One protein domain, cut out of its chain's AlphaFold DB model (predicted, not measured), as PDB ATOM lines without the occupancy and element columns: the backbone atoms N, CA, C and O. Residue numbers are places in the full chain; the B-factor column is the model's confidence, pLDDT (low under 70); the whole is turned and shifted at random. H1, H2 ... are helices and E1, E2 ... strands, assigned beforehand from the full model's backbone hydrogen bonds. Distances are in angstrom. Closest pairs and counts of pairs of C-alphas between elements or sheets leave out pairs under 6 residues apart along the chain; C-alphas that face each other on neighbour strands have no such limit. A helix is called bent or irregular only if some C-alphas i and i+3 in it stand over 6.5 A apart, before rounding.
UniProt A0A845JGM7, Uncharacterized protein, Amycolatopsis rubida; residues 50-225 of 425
ATOM      1  N   LEU A  50      26.555  -6.820 -17.126       91.94
ATOM      2  CA  LEU A  50      26.814  -5.621 -16.338       91.94
ATOM      3  C   LEU A  50      27.068  -4.458 -17.296       91.94
ATOM      4  O   LEU A  50      28.182  -4.275 -17.776       91.94
ATOM      5  N   GLY A  51      26.028  -3.682 -17.610       90.50
ATOM      6  CA  GLY A  51      26.122  -2.675 -18.672       90.50
ATOM      7  C   GLY A  51      26.535  -3.324 -20.007       90.50
ATOM      8  O   GLY A  51      25.967  -4.359 -20.350       90.50
ATOM      9  N   PRO A  52      27.519  -2.772 -20.744       92.88
ATOM     10  CA  PRO A  52      27.987  -3.324 -22.017       92.88
ATOM     11  C   PRO A  52      28.974  -4.490 -21.860       92.88
ATOM     12  O   PRO A  52      29.632  -4.857 -22.834       92.88
ATOM     13  N   TRP A  53      29.157  -5.034 -20.653       95.50
ATOM     14  CA  TRP A  53      30.043  -6.167 -20.419       95.50
ATOM     15  C   TRP A  53      29.255  -7.431 -20.100       95.50
ATOM     16  O   TRP A  53      28.411  -7.465 -19.203       95.50
ATOM     17  N   ARG A  54      29.605  -8.506 -20.799       94.56
ATOM     18  CA  ARG A  54      29.253  -9.870 -20.430       94.56
ATOM     19  C   ARG A  54      30.164 -10.328 -19.302       94.56
ATOM     20  O   ARG A  54      31.379 -10.140 -19.380       94.56
ATOM     21  N   VAL A  55      29.576 -10.977 -18.303       93.75
ATOM     22  CA  VAL A  55      30.335 -11.663 -17.258       93.75
ATOM     23  C   VAL A  55      30.718 -13.052 -17.770       93.75
ATOM     24  O   VAL A  55      29.858 -13.880 -18.070       93.75
ATOM     25  N   GLU A  56      32.015 -13.276 -17.940       93.31
ATOM     26  CA  GLU A  56      32.621 -14.564 -18.279       93.31
ATOM     27  C   GLU A  56      32.866 -15.394 -16.999       93.31
ATOM     28  O   GLU A  56      32.752 -14.864 -15.884       93.31
ATOM     29  N   PRO A  57      33.200 -16.696 -17.122       86.56
ATOM     30  CA  PRO A  57      33.692 -17.480 -15.991       86.56
ATOM     31  C   PRO A  57      34.815 -16.758 -15.235       86.56
ATOM     32  O   PRO A  57      35.517 -15.908 -15.788       86.56
ATOM     33  N   ASP A  58      34.953 -17.065 -13.947       87.19
ATOM     34  CA  ASP A  58      35.936 -16.442 -13.051       87.19
ATOM     35  C   ASP A  58      35.780 -14.921 -12.903       87.19
ATOM     36  O   ASP A  58      36.706 -14.231 -12.478       87.19
ATOM     37  N   THR A  59      34.595 -14.381 -13.212       91.50
ATOM     38  CA  THR A  59      34.239 -12.956 -13.078       91.50
ATOM     39  C   THR A  59      35.039 -12.022 -13.993       91.50
ATOM     40  O   THR A  59      35.163 -10.824 -13.717       91.50
ATOM     41  N   ALA A  60      35.609 -12.549 -15.081       95.31
ATOM     42  CA  ALA A  60      36.151 -11.707 -16.139       95.31
ATOM     43  C   ALA A  60      35.013 -10.940 -16.832       95.31
ATOM     44  O   ALA A  60      33.889 -11.430 -16.933       95.31
ATOM     45  N   LEU A  61      35.294  -9.732 -17.316       95.94
ATOM     46  CA  LEU A  61      34.314  -8.907 -18.019       95.94
ATOM     47  C   LEU A  61      34.790  -8.674 -19.447       95.94
ATOM     48  O   LEU A  61      35.879  -8.139 -19.660       95.94
ATOM     49  N   ARG A  62      33.966  -9.037 -20.431       95.75
ATOM     50  CA  ARG A  62      34.245  -8.791 -21.849       95.75
ATOM     51  C   ARG A  62      33.151  -7.942 -22.461       95.75
ATOM     52  O   ARG A  62      31.967  -8.235 -22.304       95.75
ATOM     53  N   ARG A  63      33.552  -6.886 -23.162       93.31
ATOM     54  CA  ARG A  63      32.632  -5.996 -23.857       93.31
ATOM     55  C   ARG A  63      31.852  -6.759 -24.929       93.31
ATOM     56  O   ARG A  63      32.402  -7.599 -25.639       93.31
ATOM     57  N   THR A  64      30.560  -6.478 -25.010       90.88
ATOM     58  CA  THR A  64      29.645  -7.027 -26.016       90.88
ATOM     59  C   THR A  64      29.493  -6.085 -27.210       90.88
ATOM     60  O   THR A  64      29.921  -4.933 -27.175       90.88
ATOM     61  N   ASP A  65      28.832  -6.563 -28.256       87.12
ATOM     62  CA  ASP A  65      28.529  -5.876 -29.516       87.12
ATOM     63  C   ASP A  65      27.397  -4.836 -29.394       87.12
ATOM     64  O   ASP A  65      26.508  -4.744 -30.241       87.12
ATOM     65  N   TRP A  66      27.425  -4.028 -28.330       86.56
ATOM     66  CA  TRP A  66      26.486  -2.917 -28.179       86.56
ATOM     67  C   TRP A  66      26.721  -1.849 -29.259       86.56
ATOM     68  O   TRP A  66      27.846  -1.703 -29.747       86.56
ATOM     69  N   PRO A  67      25.684  -1.067 -29.614       86.44
ATOM     70  CA  PRO A  67      25.833   0.026 -30.565       86.44
ATOM     71  C   PRO A  67      26.952   1.000 -30.146       86.44
ATOM     72  O   PRO A  67      27.029   1.346 -28.959       86.44
ATOM     73  N   PRO A  68      27.818   1.454 -31.076       85.19
ATOM     74  CA  PRO A  68      28.945   2.336 -30.765       85.19
ATOM     75  C   PRO A  68      28.559   3.576 -29.950       85.19
ATOM     76  O   PRO A  68      29.249   3.928 -28.998       85.19
ATOM     77  N   GLU A  69      27.418   4.186 -30.259       83.50
ATOM     78  CA  GLU A  69      26.893   5.365 -29.569       83.50
ATOM     79  C   GLU A  69      26.578   5.119 -28.084       83.50
ATOM     80  O   GLU A  69      26.757   6.006 -27.249       83.50
ATOM     81  N   GLU A  70      26.151   3.908 -27.719       82.56
ATOM     82  CA  GLU A  70      25.954   3.546 -26.315       82.56
ATOM     83  C   GLU A  70      27.300   3.260 -25.648       82.56
ATOM     84  O   GLU A  70      27.523   3.685 -24.512       82.56
ATOM     85  N   LEU A  71      28.221   2.598 -26.358       88.69
ATOM     86  CA  LEU A  71      29.559   2.255 -25.867       88.69
ATOM     87  C   LEU A  71      30.414   3.482 -25.525       88.69
ATOM     88  O   LEU A  71      31.179   3.422 -24.559       88.69
ATOM     89  N   GLU A  72      30.270   4.581 -26.271       89.25
ATOM     90  CA  GLU A  72      30.976   5.852 -26.036       89.25
ATOM     91  C   GLU A  72      30.687   6.445 -24.651       89.25
ATOM     92  O   GLU A  72      31.537   7.112 -24.062       89.25
ATOM     93  N   SER A  73      29.510   6.158 -24.088       90.44
ATOM     94  CA  SER A  73      29.125   6.657 -22.767       90.44
ATOM     95  C   SER A  73      29.745   5.881 -21.595       90.44
ATOM     96  O   SER A  73      29.648   6.339 -20.457       90.44
ATOM     97  N   TRP A  74      30.406   4.747 -21.845       94.69
ATOM     98  CA  TRP A  74      31.053   3.901 -20.830       94.69
ATOM     99  C   TRP A  74      32.586   4.025 -20.866       94.69
ATOM    100  O   TRP A  74      33.163   4.725 -21.702       94.69
ATOM    101  N   ALA A  75      33.290   3.381 -19.930       93.56
ATOM    102  CA  ALA A  75      34.754   3.276 -19.976       93.56
ATOM    103  C   ALA A  75      35.196   2.503 -21.234       93.56
ATOM    104  O   ALA A  75      34.599   1.470 -21.500       93.56
ATOM    105  N   PRO A  76      36.220   2.912 -22.008       92.75
ATOM    106  CA  PRO A  76      36.606   2.258 -23.267       92.75
ATOM    107  C   PRO A  76      37.449   0.990 -23.028       92.75
ATOM    108  O   PRO A  76      38.488   0.789 -23.652       92.75
ATOM    109  N   VAL A  77      37.047   0.165 -22.060       92.12
ATOM    110  CA  VAL A  77      37.744  -1.068 -21.689       92.12
ATOM    111  C   VAL A  77      37.041  -2.251 -22.342       92.12
ATOM    112  O   VAL A  77      35.890  -2.556 -22.026       92.12
ATOM    113  N   GLU A  78      37.743  -2.919 -23.253       94.44
ATOM    114  CA  GLU A  78      37.237  -4.086 -23.988       94.44
ATOM    115  C   GLU A  78      37.218  -5.358 -23.131       94.44
ATOM    116  O   GLU A  78      36.310  -6.181 -23.235       94.44
ATOM    117  N   TYR A  79      38.219  -5.522 -22.267       95.69
ATOM    118  CA  TYR A  79      38.387  -6.716 -21.449       95.69
ATOM    119  C   TYR A  79      38.974  -6.371 -20.082       95.69
ATOM    120  O   TYR A  79      39.953  -5.629 -19.988       95.69
ATOM    121  N   LEU A  80      38.388  -6.949 -19.036       94.81
ATOM    122  CA  LEU A  80      38.903  -6.941 -17.674       94.81
ATOM    123  C   LEU A  80      39.100  -8.396 -17.232       94.81
ATOM    124  O   LEU A  80      38.122  -9.149 -17.196       94.81
ATOM    125  N   PRO A  81      40.332  -8.812 -16.897       94.75
ATOM    126  CA  PRO A  81      40.580 -10.170 -16.432       94.75
ATOM    127  C   PRO A  81      39.975 -10.410 -15.039       94.75
ATOM    128  O   PRO A  81      39.643  -9.444 -14.337       94.75
ATOM    129  N   PRO A  82      39.885 -11.679 -14.594       95.44
ATOM    130  CA  PRO A  82      39.616 -12.012 -13.196       95.44
ATOM    131  C   PRO A  82      40.537 -11.231 -12.249       95.44
ATOM    132  O   PRO A  82      41.660 -10.882 -12.619       95.44
ATOM    133  N   ALA A  83      40.073 -10.952 -11.030       93.31
ATOM    134  CA  ALA A  83      40.860 -10.187 -10.061       93.31
ATOM    135  C   ALA A  83      42.099 -10.958  -9.567       93.31
ATOM    136  O   ALA A  83      43.089 -10.343  -9.170       93.31
ATOM    137  N   GLY A  84      42.066 -12.295  -9.627       92.81
ATOM    138  CA  GLY A  84      43.094 -13.137  -9.020       92.81
ATOM    139  C   GLY A  84      43.152 -12.878  -7.514       92.81
ATOM    140  O   GLY A  84      42.117 -12.892  -6.855       92.81
ATOM    141  N   ASP A  85      44.345 -12.576  -7.006       93.69
ATOM    142  CA  ASP A  85      44.565 -12.226  -5.596       93.69
ATOM    143  C   ASP A  85      44.317 -10.735  -5.291       93.69
ATOM    144  O   ASP A  85      44.423 -10.308  -4.138       93.69
ATOM    145  N   ALA A  86      44.027  -9.914  -6.307       95.56
ATOM    146  CA  ALA A  86      43.794  -8.490  -6.115       95.56
ATOM    147  C   ALA A  86      42.400  -8.223  -5.536       95.56
ATOM    148  O   ALA A  86      41.414  -8.843  -5.934       95.56
ATOM    149  N   ARG A  87      42.291  -7.213  -4.670       96.69
ATOM    150  CA  ARG A  87      40.998  -6.713  -4.197       96.69
ATOM    151  C   ARG A  87      40.307  -5.909  -5.292       96.69
ATOM    152  O   ARG A  87      40.865  -4.937  -5.808       96.69
ATOM    153  N   ARG A  88      39.076  -6.262  -5.640       97.19
ATOM    154  CA  ARG A  88      38.338  -5.625  -6.729       97.19
ATOM    155  C   ARG A  88      37.529  -4.420  -6.252       97.19
ATOM    156  O   ARG A  88      36.589  -4.546  -5.468       97.19
ATOM    157  N   VAL A  89      37.862  -3.247  -6.783       97.69
ATOM    158  CA  VAL A  89      37.152  -1.981  -6.562       97.69
ATOM    159  C   VAL A  89      36.280  -1.687  -7.774       97.69
ATOM    160  O   VAL A  89      36.797  -1.446  -8.860       97.69
ATOM    161  N   VAL A  90      34.962  -1.667  -7.605       97.88
ATOM    162  CA  VAL A  90      34.022  -1.339  -8.682       97.88
ATOM    163  C   VAL A  90      33.509   0.084  -8.498       97.88
ATOM    164  O   VAL A  90      32.844   0.391  -7.509       97.88
ATOM    165  N   LEU A  91      33.808   0.958  -9.457       98.12
ATOM    166  CA  LEU A  91      33.262   2.307  -9.536       98.12
ATOM    167  C   LEU A  91      31.976   2.276 -10.364       98.12
ATOM    168  O   LEU A  91      32.011   1.956 -11.548       98.12
ATOM    169  N   ILE A  92      30.855   2.658  -9.758       97.50
ATOM    170  CA  ILE A  92      29.609   2.973 -10.462       97.50
ATOM    171  C   ILE A  92      29.312   4.461 -10.315       97.50
ATOM    172  O   ILE A  92      29.641   5.083  -9.302       97.50
ATOM    173  N   GLY A  93      28.631   5.031 -11.298       95.00
ATOM    174  CA  GLY A  93      28.215   6.420 -11.212       95.00
ATOM    175  C   GLY A  93      27.823   7.031 -12.542       95.00
ATOM    176  O   GLY A  93      27.725   6.355 -13.565       95.00
ATOM    177  N   GLU A  94      27.582   8.332 -12.490       92.62
ATOM    178  CA  GLU A  94      27.084   9.137 -13.608       92.62
ATOM    179  C   GLU A  94      28.252   9.831 -14.341       92.62
ATOM    180  O   GLU A  94      29.417   9.450 -14.205       92.62
ATOM    181  N   SER A  95      27.966  10.902 -15.090       92.94
ATOM    182  CA  SER A  95      28.966  11.666 -15.852       92.94
ATOM    183  C   SER A  95      30.142  12.157 -14.997       92.94
ATOM    184  O   SER A  95      31.286  12.088 -15.437       92.94
ATOM    185  N   ALA A  96      29.894  12.602 -13.758       92.00
ATOM    186  CA  ALA A  96      30.957  13.062 -12.858       92.00
ATOM    187  C   ALA A  96      31.909  11.924 -12.451       92.00
ATOM    188  O   ALA A  96      33.123  12.109 -12.456       92.00
ATOM    189  N   ALA A  97      31.371  10.732 -12.176       94.62
ATOM    190  CA  ALA A  97      32.163   9.539 -11.883       94.62
ATOM    191  C   ALA A  97      32.943   9.054 -13.105       94.62
ATOM    192  O   ALA A  97      34.082   8.610 -12.991       94.62
ATOM    193  N   ARG A  98      32.354   9.198 -14.297       94.00
ATOM    194  CA  ARG A  98      33.024   8.888 -15.560       94.00
ATOM    195  C   ARG A  98      34.175   9.854 -15.869       94.00
ATOM    196  O   ARG A  98      35.059   9.505 -16.653       94.00
ATOM    197  N   GLY A  99      34.197  11.019 -15.218       92.12
ATOM    198  CA  GLY A  99      35.189  12.077 -15.393       92.12
ATOM    199  C   GLY A  99      34.789  13.149 -16.407       92.12
ATOM    200  O   GLY A  99      35.648  13.925 -16.808       92.12
ATOM    201  N   TRP A 100      33.522  13.208 -16.826       90.50
ATOM    202  CA  TRP A 100      33.048  14.176 -17.816       90.50
ATOM    203  C   TRP A 100      33.219  15.626 -17.338       90.50
ATOM    204  O   TRP A 100      32.845  15.922 -16.197       90.50
ATOM    205  N   PRO A 101      33.741  16.551 -18.174       87.19
ATOM    206  CA  PRO A 101      34.105  16.406 -19.598       87.19
ATOM    207  C   PRO A 101      35.598  16.092 -19.864       87.19
ATOM    208  O   PRO A 101      36.102  16.312 -20.965       87.19
ATOM    209  N   PHE A 102      36.353  15.672 -18.847       87.31
ATOM    210  CA  PHE A 102      37.804  15.439 -18.916       87.31
ATOM    211  C   PHE A 102      38.184  13.966 -19.125       87.31
ATOM    212  O   PHE A 102      39.365  13.607 -19.090       87.31
ATOM    213  N   GLU A 103      37.204  13.095 -19.350       83.56
ATOM    214  CA  GLU A 103      37.357  11.645 -19.337       83.56
ATOM    215  C   GLU A 103      38.293  11.113 -20.427       83.56
ATOM    216  O   GLU A 103      38.847  10.025 -20.275       83.56
ATOM    217  N   HIS A 104      38.492  11.879 -21.506       81.50
ATOM    218  CA  HIS A 104      39.426  11.547 -22.583       81.50
ATOM    219  C   HIS A 104      40.896  11.631 -22.148       81.50
ATOM    220  O   HIS A 104      41.737  10.941 -22.720       81.50
ATOM    221  N   GLY A 105      41.212  12.464 -21.152       83.12
ATOM    222  CA  GLY A 105      42.562  12.576 -20.594       83.12
ATOM    223  C   GLY A 105      42.737  11.777 -19.305       83.12
ATOM    224  O   GLY A 105      43.784  11.165 -19.092       83.12
ATOM    225  N   GLN A 106      41.726  11.799 -18.429       86.00
ATOM    226  CA  GLN A 106      41.809  11.207 -17.095       86.00
ATOM    227  C   GLN A 106      40.411  10.954 -16.503       86.00
ATOM    228  O   GLN A 106      39.796  11.866 -15.956       86.00
ATOM    229  N   SER A 107      39.921   9.710 -16.553       92.06
ATOM    230  CA  SER A 107      38.701   9.310 -15.826       92.06
ATOM    231  C   SER A 107      38.974   9.068 -14.340       92.06
ATOM    232  O   SER A 107      40.103   8.744 -13.956       92.06
ATOM    233  N   CYS A 108      37.948   9.156 -13.484       93.31
ATOM    234  CA  CYS A 108      38.097   8.798 -12.068       93.31
ATOM    235  C   CYS A 108      38.523   7.332 -11.899       93.31
ATOM    236  O   CYS A 108      39.390   7.058 -11.073       93.31
ATOM    237  N   GLY A 109      38.000   6.410 -12.718       94.00
ATOM    238  CA  GLY A 109      38.436   5.012 -12.732       94.00
ATOM    239  C   GLY A 109      39.927   4.852 -13.047       94.00
ATOM    240  O   GLY A 109      40.631   4.113 -12.362       94.00
ATOM    241  N   GLN A 110      40.454   5.614 -14.010       93.19
ATOM    242  CA  GLN A 110      41.889   5.630 -14.310       93.19
ATOM    243  C   GLN A 110      42.721   6.220 -13.165       93.19
ATOM    244  O   GLN A 110      43.833   5.753 -12.918       93.19
ATOM    245  N   VAL A 111      42.216   7.242 -12.465       93.81
ATOM    246  CA  VAL A 111      42.886   7.777 -11.268       93.81
ATOM    247  C   VAL A 111      42.941   6.721 -10.174       93.81
ATOM    248  O   VAL A 111      44.022   6.478  -9.646       93.81
ATOM    249  N   LEU A 112      41.817   6.064  -9.880       94.44
ATOM    250  CA  LEU A 112      41.749   4.989  -8.890       94.44
ATOM    251  C   LEU A 112      42.727   3.863  -9.232       94.44
ATOM    252  O   LEU A 112      43.541   3.499  -8.390       94.44
ATOM    253  N   GLN A 113      42.736   3.392 -10.483       94.00
ATOM    254  CA  GLN A 113      43.654   2.338 -10.919       94.00
ATOM    255  C   GLN A 113      45.126   2.744 -10.766       94.00
ATOM    256  O   GLN A 113      45.948   1.914 -10.390       94.00
ATOM    257  N   ARG A 114      45.482   4.007 -11.038       93.69
ATOM    258  CA  ARG A 114      46.860   4.491 -10.852       93.69
ATOM    259  C   ARG A 114      47.263   4.610  -9.387       93.69
ATOM    260  O   ARG A 114      48.421   4.363  -9.079       93.69
ATOM    261  N   GLN A 115      46.342   5.017  -8.517       94.12
ATOM    262  CA  GLN A 115      46.628   5.214  -7.095       94.12
ATOM    263  C   GLN A 115      46.648   3.889  -6.322       94.12
ATOM    264  O   GLN A 115      47.476   3.727  -5.440       94.12
ATOM    265  N   LEU A 116      45.775   2.938  -6.671       94.44
ATOM    266  CA  LEU A 116      45.575   1.699  -5.906       94.44
ATOM    267  C   LEU A 116      46.153   0.450  -6.588       94.44
ATOM    268  O   LEU A 116      46.376  -0.564  -5.935       94.44
ATOM    269  N   GLY A 117      46.405   0.491  -7.898       84.81
ATOM    270  CA  GLY A 117      46.799  -0.690  -8.674       84.81
ATOM    271  C   GLY A 117      48.086  -1.365  -8.205       84.81
ATOM    272  O   GLY A 117      48.196  -2.586  -8.249       84.81
ATOM    273  N   GLY A 118      49.046  -0.574  -7.721       82.62
ATOM    274  CA  GLY A 118      50.295  -1.082  -7.148       82.62
ATOM    275  C   GLY A 118      50.139  -1.706  -5.757       82.62
ATOM    276  O   GLY A 118      51.068  -2.344  -5.278       82.62
ATOM    277  N   GLU A 119      48.979  -1.546  -5.120       88.81
ATOM    278  CA  GLU A 119      48.696  -1.998  -3.751       88.81
ATOM    279  C   GLU A 119      47.846  -3.280  -3.723       88.81
ATOM    280  O   GLU A 119      47.208  -3.594  -2.722       88.81
ATOM    281  N   GLY A 120      47.812  -4.026  -4.832       93.69
ATOM    282  CA  GLY A 120      47.018  -5.250  -4.937       93.69
ATOM    283  C   GLY A 120      45.526  -4.987  -5.134       93.69
ATOM    284  O   GLY A 120      44.710  -5.801  -4.715       93.69
ATOM    285  N   TYR A 121      45.155  -3.869  -5.768       96.50
ATOM    286  CA  TYR A 121      43.771  -3.582  -6.148       96.50
ATOM    287  C   TYR A 121      43.567  -3.626  -7.668       96.50
ATOM    288  O   TYR A 121      44.381  -3.124  -8.445       96.50
ATOM    289  N   GLN A 122      42.421  -4.150  -8.097       96.62
ATOM    290  CA  GLN A 122      41.940  -4.064  -9.475       96.62
ATOM    291  C   GLN A 122      40.733  -3.124  -9.521       96.62
ATOM    292  O   GLN A 122      39.713  -3.399  -8.893       96.62
ATOM    293  N   CYS A 123      40.824  -2.023 -10.265       96.75
ATOM    294  CA  CYS A 123      39.727  -1.068 -10.405       96.75
ATOM    295  C   CYS A 123      38.920  -1.343 -11.679       96.75
ATOM    296  O   CYS A 123      39.467  -1.418 -12.778       96.75
ATOM    297  N   VAL A 124      37.604  -1.446 -11.531       96.31
ATOM    298  CA  VAL A 124      36.638  -1.671 -12.608       96.31
ATOM    299  C   VAL A 124      35.746  -0.435 -12.721       96.31
ATOM    300  O   VAL A 124      34.994  -0.122 -11.800       96.31
ATOM    301  N   ASP A 125      35.846   0.284 -13.838       96.69
ATOM    302  CA  ASP A 125      35.067   1.499 -14.104       96.69
ATOM    303  C   ASP A 125      33.778   1.154 -14.867       96.69
ATOM    304  O   ASP A 125      33.793   0.947 -16.082       96.69
ATOM    305  N   LEU A 126      32.666   1.078 -14.134       97.06
ATOM    306  CA  LEU A 126      31.306   0.922 -14.657       97.06
ATOM    307  C   LEU A 126      30.525   2.246 -14.596       97.06
ATOM    308  O   LEU A 126      29.293   2.234 -14.602       97.06
ATOM    309  N   ALA A 127      31.195   3.397 -14.495       96.06
ATOM    310  CA  ALA A 127      30.506   4.677 -14.603       96.06
ATOM    311  C   ALA A 127      30.027   4.911 -16.046       96.06
ATOM    312  O   ALA A 127      30.690   4.522 -17.014       96.06
ATOM    313  N   LYS A 128      28.878   5.582 -16.196       93.94
ATOM    314  CA  LYS A 128      28.296   5.926 -17.501       93.94
ATOM    315  C   LYS A 128      27.958   7.413 -17.566       93.94
ATOM    316  O   LYS A 128      27.251   7.945 -16.709       93.94
ATOM    317  N   THR A 129      28.400   8.087 -18.621       91.88
ATOM    318  CA  THR A 129      27.955   9.450 -18.930       91.88
ATOM    319  C   THR A 129      26.453   9.447 -19.211       91.88
ATOM    320  O   THR A 129      25.957   8.691 -20.048       91.88
ATOM    321  N   GLY A 130      25.708  10.287 -18.491       87.62
ATOM    322  CA  GLY A 130      24.246  10.326 -18.563       87.62
ATOM    323  C   GLY A 130      23.560   9.089 -17.980       87.62
ATOM    324  O   GLY A 130      22.465   8.741 -18.427       87.62
ATOM    325  N   ALA A 131      24.206   8.378 -17.046       88.81
ATOM    326  CA  ALA A 131      23.512   7.361 -16.264       88.81
ATOM    327  C   ALA A 131      22.354   8.012 -15.506       88.81
ATOM    328  O   ALA A 131      22.526   9.050 -14.872       88.81
ATOM    329  N   THR A 132      21.190   7.376 -15.542       86.56
ATOM    330  CA  THR A 132      20.043   7.783 -14.733       86.56
ATOM    331  C   THR A 132      19.949   6.926 -13.474       86.56
ATOM    332  O   THR A 132      20.554   5.852 -13.399       86.56
ATOM    333  N   GLY A 133      19.110   7.323 -12.513       83.88
ATOM    334  CA  GLY A 133      18.846   6.494 -11.331       83.88
ATOM    335  C   GLY A 133      18.373   5.070 -11.664       83.88
ATOM    336  O   GLY A 133      18.763   4.117 -10.996       83.88
ATOM    337  N   ALA A 134      17.606   4.890 -12.744       83.69
ATOM    338  CA  ALA A 134      17.162   3.568 -13.193       83.69
ATOM    339  C   ALA A 134      18.319   2.693 -13.712       83.69
ATOM    340  O   ALA A 134      18.380   1.499 -13.403       83.69
ATOM    341  N   VAL A 135      19.256   3.287 -14.462       87.56
ATOM    342  CA  VAL A 135      20.466   2.595 -14.937       87.56
ATOM    343  C   VAL A 135      21.312   2.156 -13.746       87.56
ATOM    344  O   VAL A 135      21.708   0.995 -13.670       87.56
ATOM    345  N   LEU A 136      21.530   3.054 -12.784       91.56
ATOM    346  CA  LEU A 136      22.300   2.751 -11.581       91.56
ATOM    347  C   LEU A 136      21.641   1.661 -10.727       91.56
ATOM    348  O   LEU A 136      22.329   0.741 -10.296       91.56
ATOM    349  N   ASN A 137      20.318   1.700 -10.546       90.31
ATOM    350  CA  ASN A 137      19.581   0.643  -9.847       90.31
ATOM    351  C   ASN A 137      19.766  -0.724 -10.518       90.31
ATOM    352  O   ASN A 137      20.032  -1.711  -9.838       90.31
ATOM    353  N   THR A 138      19.688  -0.766 -11.852       89.94
ATOM    354  CA  THR A 138      19.890  -2.000 -12.627       89.94
ATOM    355  C   THR A 138      21.315  -2.533 -12.485       89.94
ATOM    356  O   THR A 138      21.508  -3.744 -12.393       89.94
ATOM    357  N   LEU A 139      22.316  -1.646 -12.450       93.38
ATOM    358  CA  LEU A 139      23.700  -2.037 -12.188       93.38
ATOM    359  C   LEU A 139      23.839  -2.640 -10.790       93.38
ATOM    360  O   LEU A 139      24.343  -3.752 -10.674       93.38
ATOM    361  N   VAL A 140      23.356  -1.953  -9.745       95.50
ATOM    362  CA  VAL A 140      23.480  -2.411  -8.348       95.50
ATOM    363  C   VAL A 140      22.860  -3.789  -8.135       95.50
ATOM    364  O   VAL A 140      23.447  -4.618  -7.439       95.50
ATOM    365  N   ASP A 141      21.729  -4.067  -8.780       93.38
ATOM    366  CA  ASP A 141      21.057  -5.369  -8.698       93.38
ATOM    367  C   ASP A 141      21.921  -6.538  -9.162       93.38
ATOM    368  O   ASP A 141      21.685  -7.672  -8.752       93.38
ATOM    369  N   ARG A 142      22.918  -6.254  -9.997       94.00
ATOM    370  CA  ARG A 142      23.779  -7.241 -10.639       94.00
ATOM    371  C   ARG A 142      25.234  -7.153 -10.192       94.00
ATOM    372  O   ARG A 142      26.045  -7.962 -10.633       94.00
ATOM    373  N   LEU A 143      25.593  -6.175  -9.358       95.19
ATOM    374  CA  LEU A 143      26.990  -5.888  -9.022       95.19
ATOM    375  C   LEU A 143      27.729  -7.060  -8.375       95.19
ATOM    376  O   LEU A 143      28.946  -7.141  -8.512       95.19
ATOM    377  N   ASP A 144      27.024  -7.977  -7.718       94.38
ATOM    378  CA  ASP A 144      27.601  -9.197  -7.156       94.38
ATOM    379  C   ASP A 144      28.286 -10.082  -8.208       94.38
ATOM    380  O   ASP A 144      29.266 -10.752  -7.891       94.38
ATOM    381  N   LEU A 145      27.868 -10.009  -9.475       93.44
ATOM    382  CA  LEU A 145      28.509 -10.731 -10.577       93.44
ATOM    383  C   LEU A 145      29.943 -10.267 -10.859       93.44
ATOM    384  O   LEU A 145      30.746 -11.024 -11.399       93.44
ATOM    385  N   ALA A 146      30.267  -9.020 -10.510       94.44
ATOM    386  CA  ALA A 146      31.626  -8.510 -10.613       94.44
ATOM    387  C   ALA A 146      32.500  -8.957  -9.434       94.44
ATOM    388  O   ALA A 146      33.676  -8.619  -9.438       94.44
ATOM    389  N   ALA A 147      31.962  -9.664  -8.431       95.12
ATOM    390  CA  ALA A 147      32.651 -10.021  -7.189       95.12
ATOM    391  C   ALA A 147      33.457  -8.851  -6.569       95.12
ATOM    392  O   ALA A 147      34.675  -8.946  -6.425       95.12
ATOM    393  N   PRO A 148      32.811  -7.710  -6.254       96.94
ATOM    394  CA  PRO A 148      33.501  -6.568  -5.669       96.94
ATOM    395  C   PRO A 148      33.924  -6.834  -4.219       96.94
ATOM    396  O   PRO A 148      33.145  -7.341  -3.415       96.94
ATOM    397  N   ASP A 149      35.112  -6.362  -3.854       97.31
ATOM    398  CA  ASP A 149      35.519  -6.158  -2.460       97.31
ATOM    399  C   ASP A 149      35.130  -4.766  -1.960       97.31
ATOM    400  O   ASP A 149      34.886  -4.558  -0.770       97.31
ATOM    401  N   VAL A 150      35.098  -3.795  -2.875       97.75
ATOM    402  CA  VAL A 150      34.707  -2.412  -2.615       97.75
ATOM    403  C   VAL A 150      33.831  -1.927  -3.763       97.75
ATOM    404  O   VAL A 150      34.174  -2.093  -4.932       97.75
ATOM    405  N   VAL A 151      32.718  -1.281  -3.440       98.25
ATOM    406  CA  VAL A 151      31.866  -0.559  -4.384       98.25
ATOM    407  C   VAL A 151      31.948   0.924  -4.067       98.25
ATOM    408  O   VAL A 151      31.606   1.354  -2.966       98.25
ATOM    409  N   ILE A 152      32.362   1.716  -5.050       97.88
ATOM    410  CA  ILE A 152      32.320   3.175  -4.991       97.88
ATOM    411  C   ILE A 152      31.122   3.628  -5.820       97.88
ATOM    412  O   ILE A 152      31.125   3.519  -7.042       97.88
ATOM    413  N   ALA A 153      30.096   4.135  -5.149       96.88
ATOM    414  CA  ALA A 153      28.897   4.686  -5.756       96.88
ATOM    415  C   ALA A 153      28.994   6.212  -5.816       96.88
ATOM    416  O   ALA A 153      28.664   6.899  -4.849       96.88
ATOM    417  N   PHE A 154      29.451   6.743  -6.949       95.50
ATOM    418  CA  PHE A 154      29.560   8.181  -7.182       95.50
ATOM    419  C   PHE A 154      28.367   8.678  -8.015       95.50
ATOM    420  O   PHE A 154      28.420   8.774  -9.242       95.50
ATOM    421  N   ALA A 155      27.261   8.968  -7.327       91.44
ATOM    422  CA  ALA A 155      25.965   9.265  -7.937       91.44
ATOM    423  C   ALA A 155      25.206  10.350  -7.164       91.44
ATOM    424  O   ALA A 155      25.374  10.489  -5.950       91.44
ATOM    425  N   GLY A 156      24.361  11.121  -7.850       88.50
ATOM    426  CA  GLY A 156      23.656  12.217  -7.189       88.50
ATOM    427  C   GLY A 156      22.968  13.229  -8.097       88.50
ATOM    428  O   GLY A 156      22.010  13.876  -7.676       88.50
ATOM    429  N   ASN A 157      23.475  13.404  -9.313       84.44
ATOM    430  CA  ASN A 157      23.135  14.541 -10.160       84.44
ATOM    431  C   ASN A 157      21.935  14.245 -11.057       84.44
ATOM    432  O   ASN A 157      21.182  15.160 -11.389       84.44
ATOM    433  N   ASN A 158      21.721  12.976 -11.414       85.94
ATOM    434  CA  ASN A 158      20.797  12.598 -12.477       85.94
ATOM    435  C   ASN A 158      19.563  11.833 -11.969       85.94
ATOM    436  O   ASN A 158      18.863  11.185 -12.748       85.94
ATOM    437  N   TRP A 159      19.218  11.941 -10.679       85.44
ATOM    438  CA  TRP A 159      18.001  11.315 -10.128       85.44
ATOM    439  C   TRP A 159      16.714  11.773 -10.823       85.44
ATOM    440  O   TRP A 159      15.755  11.015 -10.924       85.44
ATOM    441  N   ALA A 160      16.703  13.015 -11.313       77.06
ATOM    442  CA  ALA A 160      15.605  13.622 -12.060       77.06
ATOM    443  C   ALA A 160      15.699  13.403 -13.586       77.06
ATOM    444  O   ALA A 160      14.737  13.671 -14.304       77.06
ATOM    445  N   GLU A 161      16.833  12.909 -14.096       71.81
ATOM    446  CA  GLU A 161      17.088  12.758 -15.534       71.81
ATOM    447  C   GLU A 161      16.161  11.761 -16.265       71.81
ATOM    448  O   GLU A 161      15.821  12.061 -17.413       71.81
ATOM    449  N   PRO A 162      15.670  10.648 -15.660       59.22
ATOM    450  CA  PRO A 162      14.693   9.772 -16.315       59.22
ATOM    451  C   PRO A 162      13.478  10.510 -16.889       59.22
ATOM    452  O   PRO A 162      12.906  10.062 -17.871       59.22
ATOM    453  N   PHE A 163      13.091  11.648 -16.305       56.41
ATOM    454  CA  PHE A 163      11.943  12.424 -16.767       56.41
ATOM    455  C   PHE A 163      12.215  13.213 -18.060       56.41
ATOM    456  O   PHE A 163      11.302  13.436 -18.856       56.41
ATOM    457  N   PHE A 164      13.462  13.636 -18.286       55.84
ATOM    458  CA  PHE A 164      13.838  14.476 -19.429       55.84
ATOM    459  C   PHE A 164      14.224  13.664 -20.673       55.84
ATOM    460  O   PHE A 164      14.236  14.206 -21.779       55.84
ATOM    461  N   ARG A 165      14.504  12.363 -20.521       56.22
ATOM    462  CA  ARG A 165      14.822  11.448 -21.626       56.22
ATOM    463  C   ARG A 165      13.595  10.600 -21.983       56.22
ATOM    464  O   ARG A 165      13.451   9.486 -21.506       56.22
ATOM    465  N   LEU A 166      12.734  11.173 -22.824       44.94
ATOM    466  CA  LEU A 166      11.523  10.587 -23.425       44.94
ATOM    467  C   LEU A 166      11.664   9.086 -23.786       44.94
ATOM    468  O   LEU A 166      12.438   8.761 -24.687       44.94
ATOM    469  N   GLY A 167      10.853   8.194 -23.200       48.72
ATOM    470  CA  GLY A 167      10.598   6.856 -23.763       48.72
ATOM    471  C   GLY A 167      10.237   5.687 -22.833       48.72
ATOM    472  O   GLY A 167       9.941   4.609 -23.345       48.72
ATOM    473  N   LEU A 168      10.241   5.814 -21.504       49.12
ATOM    474  CA  LEU A 168      10.045   4.667 -20.605       49.12
ATOM    475  C   LEU A 168       8.575   4.393 -20.232       49.12
ATOM    476  O   LEU A 168       7.777   5.283 -19.937       49.12
ATOM    477  N   ALA A 169       8.225   3.103 -20.177       44.12
ATOM    478  CA  ALA A 169       6.977   2.621 -19.588       44.12
ATOM    479  C   ALA A 169       6.917   3.020 -18.105       44.12
ATOM    480  O   ALA A 169       7.735   2.563 -17.314       44.12
ATOM    481  N   GLY A 170       5.964   3.891 -17.758       57.50
ATOM    482  CA  GLY A 170       5.855   4.556 -16.452       57.50
ATOM    483  C   GLY A 170       5.876   6.088 -16.555       57.50
ATOM    484  O   GLY A 170       5.327   6.767 -15.694       57.50
ATOM    485  N   GLU A 171       6.403   6.652 -17.650       67.06
ATOM    486  CA  GLU A 171       6.429   8.109 -17.862       67.06
ATOM    487  C   GLU A 171       5.045   8.735 -17.964       67.06
ATOM    488  O   GLU A 171       4.861   9.874 -17.550       67.06
ATOM    489  N   ILE A 172       4.079   8.019 -18.537       67.56
ATOM    490  CA  ILE A 172       2.735   8.559 -18.751       67.56
ATOM    491  C   ILE A 172       2.013   8.701 -17.410       67.56
ATOM    492  O   ILE A 172       1.472   9.760 -17.132       67.56
ATOM    493  N   GLU A 173       2.123   7.700 -16.536       76.75
ATOM    494  CA  GLU A 173       1.570   7.762 -15.177       76.75
ATOM    495  C   GLU A 173       2.232   8.875 -14.353       76.75
ATOM    496  O   GLU A 173       1.542   9.632 -13.671       76.75
ATOM    497  N   VAL A 174       3.558   9.036 -14.460       81.75
ATOM    498  CA  VAL A 174       4.271  10.141 -13.802       81.75
ATOM    499  C   VAL A 174       3.828  11.490 -14.371       81.75
ATOM    500  O   VAL A 174       3.560  12.404 -13.600       81.75
ATOM    501  N   ARG A 175       3.700  11.640 -15.694       83.19
ATOM    502  CA  ARG A 175       3.233  12.888 -16.324       83.19
ATOM    503  C   ARG A 175       1.817  13.249 -15.911       83.19
ATOM    504  O   ARG A 175       1.595  14.406 -15.573       83.19
ATOM    505  N   ASP A 176       0.903  12.286 -15.908       86.06
ATOM    506  CA  ASP A 176      -0.478  12.495 -15.479       86.06
ATOM    507  C   ASP A 176      -0.500  12.926 -14.004       86.06
ATOM    508  O   ASP A 176      -1.043  13.977 -13.681       86.06
ATOM    509  N   THR A 177       0.244  12.221 -13.144       88.81
ATOM    510  CA  THR A 177       0.395  12.563 -11.717       88.81
ATOM    511  C   THR A 177       0.947  13.980 -11.504       88.81
ATOM    512  O   THR A 177       0.514  14.702 -10.606       88.81
ATOM    513  N   LEU A 178       1.925  14.397 -12.311       90.69
ATOM    514  CA  LEU A 178       2.509  15.738 -12.244       90.69
ATOM    515  C   LEU A 178       1.557  16.808 -12.790       90.69
ATOM    516  O   LEU A 178       1.462  17.892 -12.216       90.69
ATOM    517  N   ALA A 179       0.839  16.514 -13.873       90.88
ATOM    518  CA  ALA A 179      -0.164  17.407 -14.437       90.88
ATOM    519  C   ALA A 179      -1.328  17.623 -13.462       90.88
ATOM    520  O   ALA A 179      -1.779  18.755 -13.304       90.88
ATOM    521  N   ASP A 180      -1.771  16.573 -12.772       93.94
ATOM    522  CA  ASP A 180      -2.798  16.664 -11.735       93.94
ATOM    523  C   ASP A 180      -2.311  17.502 -10.553       93.94
ATOM    524  O   ASP A 180      -2.976  18.467 -10.181       93.94
ATOM    525  N   ALA A 181      -1.090  17.260 -10.061       95.69
ATOM    526  CA  ALA A 181      -0.497  18.089  -9.010       95.69
ATOM    527  C   ALA A 181      -0.407  19.574  -9.416       95.69
ATOM    528  O   ALA A 181      -0.705  20.459  -8.612       95.69
ATOM    529  N   LEU A 182      -0.047  19.861 -10.673       95.06
ATOM    530  CA  LEU A 182      -0.027  21.224 -11.205       95.06
ATOM    531  C   LEU A 182      -1.429  21.855 -11.241       95.06
ATOM    532  O   LEU A 182      -1.569  23.030 -10.905       95.06
ATOM    533  N   ARG A 183      -2.462  21.105 -11.644       95.00
ATOM    534  CA  ARG A 183      -3.853  21.594 -11.681       95.00
ATOM    535  C   ARG A 183      -4.409  21.853 -10.281       95.00
ATOM    536  O   ARG A 183      -5.116  22.835 -10.093       95.00
ATOM    537  N   GLU A 184      -4.095  20.986  -9.323       95.56
ATOM    538  CA  GLU A 184      -4.628  21.038  -7.958       95.56
ATOM    539  C   GLU A 184      -3.960  22.113  -7.095       95.56
ATOM    540  O   GLU A 184      -4.639  22.806  -6.339       95.56
ATOM    541  N   GLY A 185      -2.638  22.263  -7.195       93.31
ATOM    542  CA  GLY A 185      -1.864  23.111  -6.281       93.31
ATOM    543  C   GLY A 185      -0.770  23.939  -6.950       93.31
ATOM    544  O   GLY A 185       0.134  24.430  -6.271       93.31
ATOM    545  N   GLY A 186      -0.817  24.094  -8.274       93.19
ATOM    546  CA  GLY A 186       0.150  24.894  -9.015       93.19
ATOM    547  C   GLY A 186       1.570  24.319  -8.987       93.19
ATOM    548  O   GLY A 186       1.805  23.131  -8.759       93.19
ATOM    549  N   TYR A 187       2.555  25.182  -9.236       91.62
ATOM    550  CA  TYR A 187       3.960  24.778  -9.349       91.62
ATOM    551  C   TYR A 187       4.559  24.241  -8.044       91.62
ATOM    552  O   TYR A 187       5.487  23.432  -8.093       91.62
ATOM    553  N   ALA A 188       4.040  24.653  -6.884       91.62
ATOM    554  CA  ALA A 188       4.499  24.136  -5.600       91.62
ATOM    555  C   ALA A 188       4.135  22.659  -5.430       91.62
ATOM    556  O   ALA A 188       5.019  21.840  -5.168       91.62
ATOM    557  N   ALA A 189       2.867  22.310  -5.667       94.81
ATOM    558  CA  ALA A 189       2.408  20.925  -5.632       94.81
ATOM    559  C   ALA A 189       3.087  20.078  -6.717       94.81
ATOM    560  O   ALA A 189       3.524  18.961  -6.438       94.81
ATOM    561  N   LEU A 190       3.268  20.625  -7.928       93.25
ATOM    562  CA  LEU A 190       4.050  19.977  -8.986       93.25
ATOM    563  C   LEU A 190       5.475  19.648  -8.516       93.25
ATOM    564  O   LEU A 190       5.927  18.516  -8.675       93.25
ATOM    565  N   ARG A 191       6.185  20.621  -7.930       90.75
ATOM    566  CA  ARG A 191       7.551  20.436  -7.419       90.75
ATOM    567  C   ARG A 191       7.594  19.380  -6.321       90.75
ATOM    568  O   ARG A 191       8.456  18.508  -6.359       90.75
ATOM    569  N   GLU A 192       6.706  19.466  -5.335       93.00
ATOM    570  CA  GLU A 192       6.638  18.496  -4.240       93.00
ATOM    571  C   GLU A 192       6.404  17.083  -4.776       93.00
ATOM    572  O   GLU A 192       7.131  16.148  -4.426       93.00
ATOM    573  N   ARG A 193       5.443  16.944  -5.693       93.12
ATOM    574  CA  ARG A 193       5.135  15.666  -6.319       93.12
ATOM    575  C   ARG A 193       6.321  15.142  -7.118       93.12
ATOM    576  O   ARG A 193       6.674  13.981  -6.941       93.12
ATOM    577  N   PHE A 194       6.972  15.986  -7.919       90.06
ATOM    578  CA  PHE A 194       8.174  15.635  -8.678       90.06
ATOM    579  C   PHE A 194       9.292  15.118  -7.773       90.06
ATOM    580  O   PHE A 194       9.852  14.051  -8.024       90.06
ATOM    581  N   LEU A 195       9.582  15.831  -6.684       89.75
ATOM    582  CA  LEU A 195      10.592  15.405  -5.721       89.75
ATOM    583  C   LEU A 195      10.241  14.052  -5.102       89.75
ATOM    584  O   LEU A 195      11.106  13.192  -5.017       89.75
ATOM    585  N   SER A 196       8.986  13.843  -4.706       90.31
ATOM    586  CA  SER A 196       8.540  12.588  -4.095       90.31
ATOM    587  C   SER A 196       8.615  11.401  -5.062       90.31
ATOM    588  O   SER A 196       9.260  10.402  -4.744       90.31
ATOM    589  N   VAL A 197       7.969  11.500  -6.227       87.31
ATOM    590  CA  VAL A 197       7.745  10.340  -7.109       87.31
ATOM    591  C   VAL A 197       8.890  10.092  -8.084       87.31
ATOM    592  O   VAL A 197       9.012   8.986  -8.601       87.31
ATOM    593  N   VAL A 198       9.728  11.102  -8.335       84.50
ATOM    594  CA  VAL A 198      10.896  10.983  -9.213       84.50
ATOM    595  C   VAL A 198      12.161  10.977  -8.365       84.50
ATOM    596  O   VAL A 198      12.765   9.929  -8.153       84.50
ATOM    597  N   THR A 199      12.564  12.131  -7.832       86.50
ATOM    598  CA  THR A 199      13.902  12.294  -7.243       86.50
ATOM    599  C   THR A 199      14.132  11.388  -6.031       86.50
ATOM    600  O   THR A 199      15.100  10.628  -6.003       86.50
ATOM    601  N   HIS A 200      13.251  11.447  -5.032       89.50
ATOM    602  CA  HIS A 200      13.383  10.681  -3.796       89.50
ATOM    603  C   HIS A 200      13.152   9.192  -4.031       89.50
ATOM    604  O   HIS A 200      13.912   8.394  -3.497       89.50
ATOM    605  N   ALA A 201      12.175   8.813  -4.861       86.56
ATOM    606  CA  ALA A 201      11.911   7.411  -5.171       86.56
ATOM    607  C   ALA A 201      13.140   6.708  -5.774       86.56
ATOM    608  O   ALA A 201      13.530   5.635  -5.309       86.56
ATOM    609  N   TYR A 202      13.805   7.326  -6.760       85.38
ATOM    610  CA  TYR A 202      15.015   6.745  -7.351       85.38
ATOM    611  C   TYR A 202      16.198   6.740  -6.383       85.38
ATOM    612  O   TYR A 202      16.880   5.719  -6.285       85.38
ATOM    613  N   ALA A 203      16.428   7.838  -5.655       89.88
ATOM    614  CA  ALA A 203      17.522   7.920  -4.691       89.88
ATOM    615  C   ALA A 203      17.350   6.908  -3.544       89.88
ATOM    616  O   ALA A 203      18.299   6.216  -3.181       89.88
ATOM    617  N   GLN A 204      16.138   6.776  -3.002       92.06
ATOM    618  CA  GLN A 204      15.825   5.809  -1.952       92.06
ATOM    619  C   GLN A 204      15.987   4.376  -2.462       92.06
ATOM    620  O   GLN A 204      16.701   3.599  -1.835       92.06
ATOM    621  N   GLY A 205      15.419   4.049  -3.628       91.00
ATOM    622  CA  GLY A 205      15.573   2.721  -4.225       91.00
ATOM    623  C   GLY A 205      17.037   2.358  -4.489       91.00
ATOM    624  O   GLY A 205      17.435   1.213  -4.288       91.00
ATOM    625  N   PHE A 206      17.866   3.330  -4.871       93.31
ATOM    626  CA  PHE A 206      19.306   3.131  -5.036       93.31
ATOM    627  C   PHE A 206      20.007   2.806  -3.715       93.31
ATOM    628  O   PHE A 206      20.751   1.827  -3.630       93.31
ATOM    629  N   LEU A 207      19.741   3.585  -2.663       95.19
ATOM    630  CA  LEU A 207      20.326   3.361  -1.339       95.19
ATOM    631  C   LEU A 207      19.872   2.029  -0.723       95.19
ATOM    632  O   LEU A 207      20.689   1.313  -0.145       95.19
ATOM    633  N   GLU A 208      18.600   1.668  -0.883       96.25
ATOM    634  CA  GLU A 208      18.058   0.380  -0.442       96.25
ATOM    635  C   GLU A 208      18.726  -0.790  -1.170       96.25
ATOM    636  O   GLU A 208      19.117  -1.770  -0.534       96.25
ATOM    637  N   ARG A 209      18.942  -0.678  -2.486       95.75
ATOM    638  CA  ARG A 209      19.650  -1.700  -3.271       95.75
ATOM    639  C   ARG A 209      21.118  -1.820  -2.885       95.75
ATOM    640  O   ARG A 209      21.619  -2.937  -2.792       95.75
ATOM    641  N   LEU A 210      21.801  -0.712  -2.595       96.25
ATOM    642  CA  LEU A 210      23.166  -0.745  -2.058       96.25
ATOM    643  C   LEU A 210      23.215  -1.419  -0.679       96.25
ATOM    644  O   LEU A 210      24.120  -2.209  -0.406       96.25
ATOM    645  N   ALA A 211      22.230  -1.153   0.183       95.38
ATOM    646  CA  ALA A 211      22.114  -1.829   1.471       95.38
ATOM    647  C   ALA A 211      21.858  -3.337   1.298       95.38
ATOM    648  O   ALA A 211      22.497  -4.146   1.970       95.38
ATOM    649  N   ALA A 212      20.987  -3.724   0.363       95.25
ATOM    650  CA  ALA A 212      20.719  -5.121   0.029       95.25
ATOM    651  C   ALA A 212      21.934  -5.817  -0.609       95.25
ATOM    652  O   ALA A 212      22.189  -6.987  -0.329       95.25
ATOM    653  N   LEU A 213      22.725  -5.114  -1.425       95.06
ATOM    654  CA  LEU A 213      23.974  -5.636  -1.981       95.06
ATOM    655  C   LEU A 213      24.930  -6.073  -0.865       95.06
ATOM    656  O   LEU A 213      25.448  -7.182  -0.934       95.06
ATOM    657  N   ARG A 214      25.086  -5.278   0.204       94.12
ATOM    658  CA  ARG A 214      25.928  -5.641   1.365       94.12
ATOM    659  C   ARG A 214      25.460  -6.886   2.118       94.12
ATOM    660  O   ARG A 214      26.239  -7.476   2.858       94.12
ATOM    661  N   GLN A 215      24.190  -7.265   1.981       92.12
ATOM    662  CA  GLN A 215      23.673  -8.498   2.581       92.12
ATOM    663  C   GLN A 215      24.026  -9.731   1.740       92.12
ATOM    664  O   GLN A 215      24.145 -10.824   2.284       92.12
ATOM    665  N   ARG A 216      24.190  -9.559   0.421       92.31
ATOM    666  CA  ARG A 216      24.469 -10.639  -0.542       92.31
ATOM    667  C   ARG A 216      25.952 -10.770  -0.885       92.31
ATOM    668  O   ARG A 216      26.387 -11.824  -1.328       92.31
ATOM    669  N   CYS A 217      26.715  -9.698  -0.701       90.81
ATOM    670  CA  CYS A 217      28.120  -9.581  -1.057       90.81
ATOM    671  C   CYS A 217      28.876  -8.899   0.098       90.81
ATOM    672  O   CYS A 217      28.383  -7.900   0.626       90.81
ATOM    673  N   PRO A 218      30.072  -9.379   0.493       88.38
ATOM    674  CA  PRO A 218      30.852  -8.788   1.584       88.38
ATOM    675  C   PRO A 218      31.455  -7.409   1.252       88.38
ATOM    676  O   PRO A 218      32.193  -6.865   2.074       88.38
ATOM    677  N   ALA A 219      31.150  -6.843   0.081       95.19
ATOM    678  CA  ALA A 219      31.704  -5.584  -0.385       95.19
ATOM    679  C   ALA A 219      31.503  -4.428   0.610       95.19
ATOM    680  O   ALA A 219      30.409  -4.187   1.140       95.19
ATOM    681  N   GLU A 220      32.563  -3.648   0.804       96.69
ATOM    682  CA  GLU A 220      32.460  -2.333   1.424       96.69
ATOM    683  C   GLU A 220      31.814  -1.357   0.438       96.69
ATOM    684  O   GLU A 220      32.212  -1.288  -0.720       96.69
ATOM    685  N   VAL A 221      30.815  -0.593   0.879       97.06
ATOM    686  CA  VAL A 221      30.133   0.385   0.021       97.06
ATOM    687  C   VAL A 221      30.500   1.792   0.465       97.06
ATOM    688  O   VAL A 221      30.203   2.188   1.593       97.06
ATOM    689  N   VAL A 222      31.088   2.555  -0.452       96.38
ATOM    690  CA  VAL A 222      31.408   3.974  -0.295       96.38
ATOM    691  C   VAL A 222      30.494   4.775  -1.209       96.38
ATOM    692  O   VAL A 222      30.557   4.644  -2.429       96.38
ATOM    693  N   VAL A 223      29.649   5.627  -0.632       94.12
ATOM    694  CA  VAL A 223      28.816   6.555  -1.407       94.12
ATOM    695  C   VAL A 223      29.523   7.899  -1.483       94.12
ATOM    696  O   VAL A 223      29.746   8.554  -0.466       94.12
ATOM    697  N   VAL A 224      29.860   8.316  -2.699       92.25
ATOM    698  CA  VAL A 224      30.385   9.647  -2.986       92.25
ATOM    699  C   VAL A 224      29.225  10.483  -3.493       92.25
ATOM    700  O   VAL A 224      28.749  10.298  -4.612       92.25
ATOM    701  N   VAL A 225      28.757  11.407  -2.661       82.62
ATOM    702  CA  VAL A 225      27.766  12.393  -3.087       82.62
ATOM    703  C   VAL A 225      28.517  13.474  -3.864       82.62
ATOM    704  O   VAL A 225      29.417  14.087  -3.282       82.62
TER     705      VAL A 225
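AT A GLANCE: This is residues 50 to 225 of the 425 residues of an uncharacterized protein of Amycolatopsis rubida (UniProt A0A845JGM7). A sheet of four parallel strands, in the order E4 E3 E5 E6, has H3 over one face and H4 with the last part of the long H5b over the other. H5b reaches well past the sheet, and at its far end H5a folds back on it in a V of 40 degrees; a small hairpin, E1 and E2, lies near one end of H4. The printed part has 176 residues, with five named helices and six named strands in the order E1 E2 H1 E3 H2 H3 E4 H4 E5 H5 E6, of mixed class. It is compact, with a radius of gyration of the C-alphas of 17.8 A, yet elongated, spanning 59 by 35 by 28 A.

HOW THE PARTS SIT: E1, residues 53 to 55, and E2, residues 61 to 63, form an antiparallel hairpin, with N 54 and O 62 within hydrogen-bond range at 2.8 A. H1, residues 68 to 71, touches no helix. In the sheet, E3, residues 87 to 93, is the parallel neighbour of E4, residues 121 to 127 (N 89 and O 122, 2.8 A), and of E5, residues 150 to 154 (N 90 and O 150, 2.8 A); E6, residues 220 to 224, pairs with E5 (N 151 and O 220, 2.8 A). H2, residues 95 to 98, touches residues 108 to 109 of H3, residues 108 to 119, closest at the C-alphas of Ala 97 and Cys 108, 6.0 A. H3 is over E4 and E3 at a height over the sheet of 8.5 A. H4, residues 133 to 146, is on the opposite face at 9.2 A. H5, residues 171 to 216, was assigned as one helix by its hydrogen bonds but is bent, C-alphas 184 and 187 being 9.5 A apart; its arms are H5a, residues 171 to 184, and H5b, residues 187 to 216. H4 and residues 202 to 216 of H5b touch at a shallow tilt of 2 degrees, the same way, closest at the C-alphas of Asn 137 and Phe 206, 5.4 A. Every O i to N i+4 pair is within hydrogen-bond range in H5a, against 6 of 8 in H3, 6 of 10 in H4 and 23 of 26 in H5b; H1 and H2 are too short for one.

IN THESE COORDINATES: E1 begins at C-alpha 53 (30.043, -6.167, -20.419). E3 is 19.6 A long, E4 17.8 A, H3 17.3 A, H4 and H5a 19.7 A each, and H5b 41.9 A. E6 ends at C-alpha 224 (30.385, 9.647, -2.986).

THE WHOLE: The C-alphas farthest apart, those of Asp 85 and Glu 184, are 59.4 A apart. The printed part has no cut; the links H1 to E3 and E5 to H5 are long. Residues 162 to 172 are under 70 in pLDDT.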